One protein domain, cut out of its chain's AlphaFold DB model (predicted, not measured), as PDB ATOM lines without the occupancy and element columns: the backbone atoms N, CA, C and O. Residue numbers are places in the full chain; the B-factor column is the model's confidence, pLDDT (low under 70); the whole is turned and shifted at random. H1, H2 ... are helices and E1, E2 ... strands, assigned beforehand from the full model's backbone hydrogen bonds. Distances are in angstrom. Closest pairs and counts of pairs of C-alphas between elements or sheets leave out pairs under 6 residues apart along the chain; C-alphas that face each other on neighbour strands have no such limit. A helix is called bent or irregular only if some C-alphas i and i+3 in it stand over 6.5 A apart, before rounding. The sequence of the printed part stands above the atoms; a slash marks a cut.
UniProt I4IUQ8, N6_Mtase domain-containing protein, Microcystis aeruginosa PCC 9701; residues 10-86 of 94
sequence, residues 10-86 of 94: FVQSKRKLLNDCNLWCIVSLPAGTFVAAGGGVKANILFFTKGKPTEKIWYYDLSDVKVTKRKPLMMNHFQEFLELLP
ATOM      1  N   PHE A  10      10.001  15.660 -43.521       65.12
ATOM      2  CA  PHE A  10       9.774  17.051 -43.916       65.12
ATOM      3  C   PHE A  10       8.428  17.242 -44.609       65.12
ATOM      4  O   PHE A  10       7.747  18.236 -44.357       65.12
ATOM      5  N   VAL A  11       8.002  16.285 -45.441       70.56
ATOM      6  CA  VAL A  11       6.661  16.313 -46.049       70.56
ATOM      7  C   VAL A  11       5.590  16.202 -44.966       70.56
ATOM      8  O   VAL A  11       4.612  16.951 -44.988       70.56
ATOM      9  N   GLN A  12       5.800  15.326 -43.981       75.50
ATOM     10  CA  GLN A  12       4.894  15.185 -42.845       75.50
ATOM     11  C   GLN A  12       4.868  16.433 -41.962       75.50
ATOM     12  O   GLN A  12       3.787  16.897 -41.613       75.50
ATOM     13  N   SER A  13       6.024  17.039 -41.675       76.06
ATOM     14  CA  SER A  13       6.089  18.297 -40.921       76.06
ATOM     15  C   SER A  13       5.383  19.444 -41.648       76.06
ATOM     16  O   SER A  13       4.646  20.197 -41.021       76.06
ATOM     17  N   LYS A  14       5.529  19.543 -42.979       74.19
ATOM     18  CA  LYS A  14       4.802  20.534 -43.790       74.19
ATOM     19  C   LYS A  14       3.296  20.307 -43.755       74.19
ATOM     20  O   LYS A  14       2.553  21.255 -43.535       74.19
ATOM     21  N   ARG A  15       2.842  19.063 -43.942       76.50
ATOM     22  CA  ARG A  15       1.412  18.728 -43.862       76.50
ATOM     23  C   ARG A  15       0.846  19.036 -42.483       76.50
ATOM     24  O   ARG A  15      -0.216  19.632 -42.393       76.50
ATOM     25  N   LYS A  16       1.577  18.691 -41.423       78.69
ATOM     26  CA  LYS A  16       1.178  19.004 -40.051       78.69
ATOM     27  C   LYS A  16       1.095  20.511 -39.819       78.69
ATOM     28  O   LYS A  16       0.114  20.971 -39.259       78.69
ATOM     29  N   LEU A  17       2.069  21.281 -40.307       75.31
ATOM     30  CA  LEU A  17       2.037  22.739 -40.211       75.31
ATOM     31  C   LEU A  17       0.830  23.329 -40.954       75.31
ATOM     32  O   LEU A  17       0.168  24.192 -40.404       75.31
ATOM     33  N   LEU A  18       0.525  22.861 -42.167       76.81
ATOM     34  CA  LEU A  18      -0.608  23.363 -42.958       76.81
ATOM     35  C   LEU A  18      -1.974  22.943 -42.391       76.81
ATOM     36  O   LEU A  18      -2.952  23.669 -42.563       76.81
ATOM     37  N   ASN A  19      -2.044  21.791 -41.721       77.94
ATOM     38  CA  ASN A  19      -3.269  21.288 -41.099       77.94
ATOM     39  C   ASN A  19      -3.534  21.922 -39.725       77.94
ATOM     40  O   ASN A  19      -4.675  22.259 -39.420       77.94
ATOM     41  N   ASP A  20      -2.494  22.090 -38.905       82.25
ATOM     42  CA  ASP A  20      -2.625  22.561 -37.519       82.25
ATOM     43  C   ASP A  20      -2.490  24.094 -37.408       82.25
ATOM     44  O   ASP A  20      -2.928  24.701 -36.419       82.25
ATOM     45  N   CYS A  21      -1.861  24.729 -38.401       84.31
ATOM     46  CA  CYS A  21      -1.651  26.168 -38.465       84.31
ATOM     47  C   CYS A  21      -2.185  26.741 -39.779       84.31
ATOM     48  O   CYS A  21      -2.028  26.166 -40.854       84.31
ATOM     49  N   ASN A  22      -2.759  27.935 -39.687       86.25
ATOM     50  CA  ASN A  22      -3.229  28.693 -40.826       86.25
ATOM     51  C   ASN A  22      -2.080  29.574 -41.296       86.25
ATOM     52  O   ASN A  22      -1.833  30.627 -40.705       86.25
ATOM     53  N   LEU A  23      -1.346  29.110 -42.301       86.62
ATOM     54  CA  LEU A  23      -0.305  29.865 -42.983       86.62
ATOM     55  C   LEU A  23      -0.966  30.801 -43.992       86.62
ATOM     56  O   LEU A  23      -1.359  30.374 -45.068       86.62
ATOM     57  N   TRP A  24      -1.093  32.076 -43.649       85.56
ATOM     58  CA  TRP A  24      -1.858  33.024 -44.462       85.56
ATOM     59  C   TRP A  24      -0.976  33.969 -45.282       85.56
ATOM     60  O   TRP A  24      -1.471  34.553 -46.243       85.56
ATOM     61  N   CYS A  25       0.314  34.115 -44.958       87.88
ATOM     62  CA  CYS A  25       1.241  34.920 -45.757       87.88
ATOM     63  C   CYS A  25       2.658  34.328 -45.785       87.88
ATOM     64  O   CYS A  25       3.172  33.851 -44.772       87.88
ATOM     65  N   ILE A  26       3.294  34.365 -46.955       88.50
ATOM     66  CA  ILE A  26       4.695  33.993 -47.160       88.50
ATOM     67  C   ILE A  26       5.391  35.130 -47.902       88.50
ATOM     68  O   ILE A  26       4.999  35.461 -49.013       88.50
ATOM     69  N   VAL A  27       6.462  35.675 -47.324       86.56
ATOM     70  CA  VAL A  27       7.288  36.713 -47.956       86.56
ATOM     71  C   VAL A  27       8.651  36.135 -48.306       86.56
ATOM     72  O   VAL A  27       9.426  35.767 -47.420       86.56
ATOM     73  N   SER A  28       8.961  36.054 -49.596       86.50
ATOM     74  CA  SER A  28      10.261  35.606 -50.102       86.50
ATOM     75  C   SER A  28      11.208  36.798 -50.172       86.50
ATOM     76  O   SER A  28      10.965  37.750 -50.906       86.50
ATOM     77  N   LEU A  29      12.286  36.771 -49.385       83.81
ATOM     78  CA  LEU A  29      13.259  37.860 -49.334       83.81
ATOM     79  C   LEU A  29      14.355  37.676 -50.394       83.81
ATOM     80  O   LEU A  29      14.741  36.544 -50.718       83.81
ATOM     81  N   PRO A  30      14.935  38.779 -50.894       82.12
ATOM     82  CA  PRO A  30      16.034  38.718 -51.842       82.12
ATOM     83  C   PRO A  30      17.312  38.160 -51.230       82.12
ATOM     84  O   PRO A  30      17.667  38.416 -50.071       82.12
ATOM     85  N   ALA A  31      18.039  37.412 -52.062       72.31
ATOM     86  CA  ALA A  31      19.396  36.985 -51.766       72.31
ATOM     87  C   ALA A  31      20.264  38.239 -51.642       72.31
ATOM     88  O   ALA A  31      20.342  39.038 -52.570       72.31
ATOM     89  N   GLY A  32      20.870  38.450 -50.479       70.81
ATOM     90  CA  GLY A  32      21.513  39.733 -50.195       70.81
ATOM     91  C   GLY A  32      21.067  40.366 -48.890       70.81
ATOM     92  O   GLY A  32      21.859  41.056 -48.254       70.81
ATOM     93  N   THR A  33      19.831  40.091 -48.459       73.50
ATOM     94  CA  THR A  33      19.239  40.712 -47.260       73.50
ATOM     95  C   THR A  33      20.101  40.491 -46.016       73.50
ATOM     96  O   THR A  33      20.341  41.418 -45.249       73.50
ATOM     97  N   PHE A  34      20.665  39.289 -45.869       72.56
ATOM     98  CA  PHE A  34      21.543  38.922 -44.754       72.56
ATOM     99  C   PHE A  34      23.038  38.954 -45.105       72.56
ATOM    100  O   PHE A  34      23.861  38.435 -44.351       72.56
ATOM    101  N   VAL A  35      23.438  39.607 -46.207       68.81
ATOM    102  CA  VAL A  35      24.865  39.729 -46.573       68.81
ATOM    103  C   VAL A  35      25.646  40.535 -45.537       68.81
ATOM    104  O   VAL A  35      26.815  40.242 -45.300       68.81
ATOM    105  N   ALA A  36      25.002  41.488 -44.856       62.69
ATOM    106  CA  ALA A  36      25.602  42.181 -43.713       62.69
ATOM    107  C   ALA A  36      25.896  41.238 -42.528       62.69
ATOM    108  O   ALA A  36      26.841  41.478 -41.785       62.69
ATOM    109  N   ALA A  37      25.140  40.144 -42.392       61.81
ATOM    110  CA  ALA A  37      25.318  39.110 -41.372       61.81
ATOM    111  C   ALA A  37      26.205  37.936 -41.846       61.81
ATOM    112  O   ALA A  37      26.238  36.889 -41.207       61.81
ATOM    113  N   GLY A  38      26.916  38.084 -42.973       57.06
ATOM    114  CA  GLY A  38      27.853  37.075 -43.485       57.06
ATOM    115  C   GLY A  38      27.217  35.942 -44.298       57.06
ATOM    116  O   GLY A  38      27.922  35.015 -44.691       57.06
ATOM    117  N   GLY A  39      25.912  36.008 -44.591       58.00
ATOM    118  CA  GLY A  39      25.184  34.958 -45.308       58.00
ATOM    119  C   GLY A  39      24.530  35.443 -46.602       58.00
ATOM    120  O   GLY A  39      23.592  36.235 -46.579       58.00
ATOM    121  N   GLY A  40      24.951  34.894 -47.745       61.94
ATOM    122  CA  GLY A  40      24.256  35.017 -49.039       61.94
ATOM    123  C   GLY A  40      23.039  34.090 -49.153       61.94
ATOM    124  O   GLY A  40      22.823  33.472 -50.192       61.94
ATOM    125  N   VAL A  41      22.290  33.917 -48.063       67.88
ATOM    126  CA  VAL A  41      21.193  32.947 -47.979       67.88
ATOM    127  C   VAL A  41      19.886  33.549 -48.495       67.88
ATOM    128  O   VAL A  41      19.570  34.705 -48.212       67.88
ATOM    129  N   LYS A  42      19.111  32.759 -49.252       71.56
ATOM    130  CA  LYS A  42      17.721  33.096 -49.589       71.56
ATOM    131  C   LYS A  42      16.849  32.758 -48.381       71.56
ATOM    132  O   LYS A  42      16.801  31.601 -47.967       71.56
ATOM    133  N   ALA A  43      16.188  33.764 -47.824       81.31
ATOM    134  CA  ALA A  43      15.336  33.637 -46.648       81.31
ATOM    135  C   ALA A  43      13.868  33.856 -47.022       81.31
ATOM    136  O   ALA A  43      13.568  34.572 -47.973       81.31
ATOM    137  N   ASN A  44      12.960  33.250 -46.261       85.12
ATOM    138  CA  ASN A  44      11.522  33.451 -46.411       85.12
ATOM    139  C   ASN A  44      10.918  33.682 -45.025       85.12
ATOM    140  O   ASN A  44      11.309  33.012 -44.068       85.12
ATOM    141  N   ILE A  45       9.969  34.605 -44.928       85.19
ATOM    142  CA  ILE A  45       9.190  34.866 -43.719       85.19
ATOM    143  C   ILE A  45       7.842  34.174 -43.890       85.19
ATOM    144  O   ILE A  45       7.164  34.380 -44.893       85.19
ATOM    145  N   LEU A  46       7.464  33.337 -42.926       86.94
ATOM    146  CA  LEU A  46       6.182  32.639 -42.915       86.94
ATOM    147  C   LEU A  46       5.317  33.207 -41.790       86.94
ATOM    148  O   LEU A  46       5.694  33.128 -40.622       86.94
ATOM    149  N   PHE A  47       4.150  33.735 -42.139       86.88
ATOM    150  CA  PHE A  47       3.149  34.208 -41.193       86.88
ATOM    151  C   PHE A  47       2.055  33.160 -41.045       86.88
ATOM    152  O   PHE A  47       1.249  32.939 -41.953       86.88
ATOM    153  N   PHE A  48       2.027  32.511 -39.887       87.50
ATOM    154  CA  PHE A  48       1.044  31.487 -39.581       87.50
ATOM    155  C   PHE A  48       0.445  31.681 -38.192       87.50
ATOM    156  O   PHE A  48       1.112  32.135 -37.264       87.50
ATOM    157  N   THR A  49      -0.815  31.284 -38.048       85.56
ATOM    158  CA  THR A  49      -1.533  31.301 -36.772       85.56
ATOM    159  C   THR A  49      -1.929  29.878 -36.408       85.56
ATOM    160  O   THR A  49      -2.577  29.191 -37.194       85.56
ATOM    161  N   LYS A  50      -1.549  29.414 -35.216       83.75
ATOM    162  CA  LYS A  50      -1.908  28.072 -34.737       83.75
ATOM    163  C   LYS A  50      -3.406  27.985 -34.422       83.75
ATOM    164  O   LYS A  50      -3.956  28.909 -33.830       83.75
ATOM    165  N   GLY A  51      -4.035  26.855 -34.751       81.56
ATOM    166  CA  GLY A  51      -5.401  26.525 -34.320       81.56
ATOM    167  C   GLY A  51      -6.462  26.534 -35.421       81.56
ATOM    168  O   GLY A  51      -7.619  26.241 -35.135       81.56
ATOM    169  N   LYS A  52      -6.094  26.844 -36.666       82.56
ATOM    170  CA  LYS A  52      -6.966  26.705 -37.838       82.56
ATOM    171  C   LYS A  52      -6.177  26.061 -38.978       82.56
ATOM    172  O   LYS A  52      -4.979  26.318 -39.048       82.56
ATOM    173  N   PRO A  53      -6.811  25.275 -39.858       85.62
ATOM    174  CA  PRO A  53      -6.161  24.806 -41.074       85.62
ATOM    175  C   PRO A  53      -5.884  25.974 -42.030       85.62
ATOM    176  O   PRO A  53      -6.536  27.019 -41.973       85.62
ATOM    177  N   THR A  54      -4.892  25.802 -42.901       84.12
ATOM    178  CA  THR A  54      -4.572  26.761 -43.964       84.12
ATOM    179  C   THR A  54      -5.615  26.700 -45.079       84.12
ATOM    180  O   THR A  54      -5.812  25.643 -45.671       84.12
ATOM    181  N   GLU A  55      -6.240  27.835 -45.401       82.62
ATOM    182  CA  GLU A  55      -7.242  27.933 -46.480       82.62
ATOM    183  C   GLU A  55      -6.709  28.685 -47.708       82.62
ATOM    184  O   GLU A  55      -6.736  28.162 -48.820       82.62
ATOM    185  N   LYS A  56      -6.186  29.902 -47.509       82.62
ATOM    186  CA  LYS A  56      -5.586  30.735 -48.563       82.62
ATOM    187  C   LYS A  56      -4.217  31.220 -48.106       82.62
ATOM    188  O   LYS A  56      -4.090  31.790 -47.023       82.62
ATOM    189  N   ILE A  57      -3.214  31.020 -48.957       84.81
ATOM    190  CA  ILE A  57      -1.848  31.497 -48.745       84.81
ATOM    191  C   ILE A  57      -1.633  32.693 -49.665       84.81
ATOM    192  O   ILE A  57      -1.769  32.557 -50.877       84.81
ATOM    193  N   TRP A  58      -1.286  33.846 -49.099       87.62
ATOM    194  CA  TRP A  58      -0.833  34.999 -49.871       87.62
ATOM    195  C   TRP A  58       0.689  34.950 -49.998       87.62
ATOM    196  O   TRP A  58       1.405  34.968 -48.993       87.62
ATOM    197  N   TYR A  59       1.188  34.803 -51.218       84.50
ATOM    198  CA  TYR A  59       2.622  34.811 -51.481       84.50
ATOM    199  C   TYR A  59       3.047  36.241 -51.814       84.50
ATOM    200  O   TYR A  59       2.274  36.982 -52.394       84.50
ATOM    201  N   TYR A  60       4.242  36.660 -51.418       84.88
ATOM    202  CA  TYR A  60       4.789  37.950 -51.820       84.88
ATOM    203  C   TYR A  60       6.277  37.788 -52.113       84.88
ATOM    204  O   TYR A  60       7.067  37.468 -51.214       84.88
ATOM    205  N   ASP A  61       6.671  37.954 -53.375       83.81
ATOM    206  CA  ASP A  61       8.055  37.754 -53.799       83.81
ATOM    207  C   ASP A  61       8.825  39.073 -53.905       83.81
ATOM    208  O   ASP A  61       8.669  39.845 -54.847       83.81
ATOM    209  N   LEU A  62       9.730  39.304 -52.952       81.69
ATOM    210  CA  LEU A  62      10.726  40.375 -53.013       81.69
ATOM    211  C   LEU A  62      12.063  39.885 -53.567       81.69
ATOM    212  O   LEU A  62      13.035  40.644 -53.575       81.69
ATOM    213  N   SER A  63      12.162  38.628 -54.018       75.00
ATOM    214  CA  SER A  63      13.450  38.064 -54.418       75.00
ATOM    215  C   SER A  63      14.035  38.630 -55.709       75.00
ATOM    216  O   SER A  63      15.237  38.479 -55.927       75.00
ATOM    217  N   ASP A  64      13.234  39.353 -56.492       76.19
ATOM    218  CA  ASP A  64      13.685  40.097 -57.673       76.19
ATOM    219  C   ASP A  64      14.472  41.380 -57.313       76.19
ATOM    220  O   ASP A  64      15.275  41.900 -58.092       76.19
ATOM    221  N   VAL A  65      14.324  41.883 -56.083       76.81
ATOM    222  CA  VAL A  65      15.039  43.080 -55.628       76.81
ATOM    223  C   VAL A  65      16.527  42.773 -55.434       76.81
ATOM    224  O   VAL A  65      16.927  42.001 -54.564       76.81
ATOM    225  N   LYS A  66      17.401  43.437 -56.197       73.06
ATOM    226  CA  LYS A  66      18.859  43.280 -56.057       73.06
ATOM    227  C   LYS A  66      19.392  44.007 -54.822       73.06
ATOM    228  O   LYS A  66      19.737  45.188 -54.881       73.06
ATOM    229  N   VAL A  67      19.539  43.270 -53.724       76.44
ATOM    230  CA  VAL A  67      20.181  43.762 -52.498       76.44
ATOM    231  C   VAL A  67      21.691  43.550 -52.571       76.44
ATOM    232  O   VAL A  67      22.178  42.448 -52.816       76.44
ATOM    233  N   THR A  68      22.457  44.615 -52.339       73.00
ATOM    234  CA  THR A  68      23.929  44.573 -52.305       73.00
ATOM    235  C   THR A  68      24.450  45.340 -51.096       73.00
ATOM    236  O   THR A  68      23.740  46.158 -50.521       73.00
ATOM    237  N   LYS A  69      25.728  45.167 -50.733       69.31
ATOM    238  CA  LYS A  69      26.338  45.912 -49.613       69.31
ATOM    239  C   LYS A  69      26.242  47.443 -49.772       69.31
ATOM    240  O   LYS A  69      26.258  48.156 -48.779       69.31
ATOM    241  N   ARG A  70      26.137  47.944 -51.013       75.75
ATOM    242  CA  ARG A  70      25.956  49.375 -51.334       75.75
ATOM    243  C   ARG A  70      24.488  49.808 -51.415       75.75
ATOM    244  O   ARG A  70      24.211  50.993 -51.286       75.75
ATOM    245  N   LYS A  71      23.566  48.873 -51.660       76.50
ATOM    246  CA  LYS A  71      22.116  49.105 -51.729       76.50
ATOM    247  C   LYS A  71      21.415  48.123 -50.786       76.50
ATOM    248  O   LYS A  71      21.034  47.037 -51.238       76.50
ATOM    249  N   PRO A  72      21.321  48.452 -49.484       73.81
ATOM    250  CA  PRO A  72      20.635  47.602 -48.523       73.81
ATOM    251  C   PRO A  72      19.128  47.576 -48.799       73.81
ATOM    252  O   PRO A  72      18.577  48.477 -49.434       73.81
ATOM    253  N   LEU A  73      18.462  46.541 -48.288       77.38
ATOM    254  CA  LEU A  73      17.008  46.470 -48.300       77.38
ATOM    255  C   LEU A  73      16.457  47.551 -47.360       77.38
ATOM    256  O   LEU A  73      16.633  47.485 -46.147       77.38
ATOM    257  N   MET A  74      15.849  48.577 -47.945       80.69
ATOM    258  CA  MET A  74      15.275  49.720 -47.226       80.69
ATOM    259  C   MET A  74      13.779  49.515 -46.996       80.69
ATOM    260  O   MET A  74      13.139  48.818 -47.786       80.69
ATOM    261  N   MET A  75      13.213  50.196 -45.995       80.38
ATOM    262  CA  MET A  75      11.779  50.130 -45.672       80.38
ATOM    263  C   MET A  75      10.876  50.411 -46.882       80.38
ATOM    264  O   MET A  75       9.847  49.768 -47.035       80.38
ATOM    265  N   ASN A  76      11.302  51.282 -47.799       82.00
ATOM    266  CA  ASN A  76      10.554  51.611 -49.016       82.00
ATOM    267  C   ASN A  76      10.227  50.383 -49.889       82.00
ATOM    268  O   ASN A  76       9.228  50.393 -50.593       82.00
ATOM    269  N   HIS A  77      11.030  49.314 -49.839       78.88
ATOM    270  CA  HIS A  77      10.743  48.078 -50.583       78.88
ATOM    271  C   HIS A  77       9.598  47.273 -49.956       78.88
ATOM    272  O   HIS A  77       8.978  46.464 -50.635       78.88
ATOM    273  N   PHE A  78       9.325  47.490 -48.668       80.19
ATOM    274  CA  PHE A  78       8.212  46.885 -47.943       80.19
ATOM    275  C   PHE A  78       6.967  47.768 -47.937       80.19
ATOM    276  O   PHE A  78       5.941  47.339 -47.426       80.19
ATOM    277  N   GLN A  79       7.031  48.987 -48.474       83.81
ATOM    278  CA  GLN A  79       5.899  49.904 -48.429       83.81
ATOM    279  C   GLN A  79       4.698  49.347 -49.206       83.81
ATOM    280  O   GLN A  79       3.613  49.255 -48.647       83.81
ATOM    281  N   GLU A  80       4.925  48.852 -50.424       81.38
ATOM    282  CA  GLU A  80       3.901  48.168 -51.225       81.38
ATOM    283  C   GLU A  80       3.348  46.930 -50.499       81.38
ATOM    284  O   GLU A  80       2.140  46.727 -50.428       81.38
ATOM    285  N   PHE A  81       4.217  46.131 -49.871       82.25
ATOM    286  CA  PHE A  81       3.788  44.995 -49.054       82.25
ATOM    287  C   PHE A  81       2.875  45.422 -47.896       82.25
ATOM    288  O   PHE A  81       1.863  44.773 -47.647       82.25
ATOM    289  N   LEU A  82       3.222  46.499 -47.185       83.25
ATOM    290  CA  LEU A  82       2.444  47.019 -46.059       83.25
ATOM    291  C   LEU A  82       1.109  47.625 -46.503       83.25
ATOM    292  O   LEU A  82       0.139  47.530 -45.756       83.25
ATOM    293  N   GLU A  83       1.055  48.217 -47.694       84.69
ATOM    294  CA  GLU A  83      -0.173  48.738 -48.304       84.69
ATOM    295  C   GLU A  83      -1.109  47.605 -48.743       84.69
ATOM    296  O   GLU A  83      -2.317  47.699 -48.542       84.69
ATOM    297  N   LEU A  84      -0.560  46.500 -49.260       83.44
ATOM    298  CA  LEU A  84      -1.330  45.321 -49.671       83.44
ATOM    299  C   LEU A  84      -1.717  44.413 -48.493       83.44
ATOM    300  O   LEU A  84      -2.703  43.684 -48.586       83.44
ATOM    301  N   LEU A  85      -0.991  44.454 -47.370       81.56
ATOM    302  CA  LEU A  85      -1.207  43.590 -46.199       81.56
ATOM    303  C   LEU A  85      -2.650  43.594 -45.633       81.56
ATOM    304  O   LEU A  85      -3.127  42.512 -45.275       81.56
ATOM    305  N   PRO A  86      -3.364  44.739 -45.517       80.75
ATOM    306  CA  PRO A  86      -4.707  44.786 -44.938       80.75
ATOM    307  C   PRO A  86      -5.736  44.045 -45.789       80.75
ATOM    308  O   PRO A  86      -6.559  43.305 -45.250       80.75
TER     309      PRO A  86
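What this domain is: This is residues 10 to 86 of the 94 residues of the protein "N6_Mtase domain-containing protein" of Microcystis aeruginosa PCC 9701 (UniProt I4IUQ8). The model is a narrow sheet of three strands, E1 in the middle between E2 and E3, with helix H1 angled away from one end of it, where residues 10 to 15 stick out, and two long loops, residues 29 to 43 and 62 to 75, reaching past the other end. After the second loop the chain folds back into helix H2, which comes near E3 but is held only loosely to the sheet. The printed part has 77 residues with two named helices and three named strands, in the order H1, E1, E2, E3, H2; the sheet runs E2, E1, E3 and is mixed, and the class is mixed, helices and strands. The whole is loose, with a radius of gyration of the C-alphas of 14.6 A, and its C-alphas span 42 by 30 by 17 A.

Where its parts are: The longest strand, E1, is residues 21 to 28 and measures 19.1 A from first to last C-alpha, from (-1.651, 26.168, -38.465) to (10.261, 35.606, -50.102). It bends by 62 degrees at residue 24. E2 is residues 44 to 50, 18.6 A long, and E3 is residues 58 to 61, 10.1 A long. The longest helix, H1, is residues 10 to 20, 15.0 A long, and begins at C-alpha 10 at (9.774, 17.051, -43.916). H2 is residues 76 to 84, 13.5 A long, and ends at C-alpha 84 at (-1.330, 45.321, -49.671). H2 is irregular, but only just: C-alphas 77 and 80 are 6.9 A apart.

How they stand to each other: E1 is the inner strand of the sheet, and E2 and E3 are its edge strands. E1 and E2 form a hairpin of antiparallel neighbours, with an angle of 166 degrees between their directions. Across this pair N 27 and O 45 are 2.8 A apart and N 47 and O 25 are 2.8 A apart, both within hydrogen-bond range. E1 and E3 are parallel neighbours, with an angle of 18 degrees between their directions; the C-alphas of residues 25 and 58, which face each other, are 4.6 A apart. Here N 26 and O 58, at 2.8 A, and N 28 and O 60, at 2.9 A, are within hydrogen-bond range. E2 and E3 are apart. H1 is on the sheet at a height over the sheet of 5.0 A, yet it lies beside the strands and over none of them. Its closest C-alphas to E2 are those of Asp 20 and Lys 50, 6.2 A apart, and its residues 10 to 15 stand free. H2 is not on the sheet, but only just, with 4 pairs of C-alphas within 10 A. The closest C-alphas of E3 and H2 are those of Tyr 60 and Phe 81, 7.6 A apart. H2 is apart from H1, E1 and E2. In H1 every O i to N i+4 pair is within hydrogen-bond range, while in H2 3 of 5 are.

The domain as a whole: The two C-alphas farthest apart are those of Gly 51 and Arg 70, at 42.4 A, and those of Phe 10 and Pro 86, the first and last printed, are 31.3 A apart. The printed part has no cut. The link from H1 to E1 is tight and that from E2 to E3 is short, with 7 residues; the links from E1 to E2, with 15 residues, and from E3 to H2, with 14 residues, are long. The mean pLDDT of the printed part is 78.7, and it is under 70 at residue 10, residues 35 to 41 and residue 69.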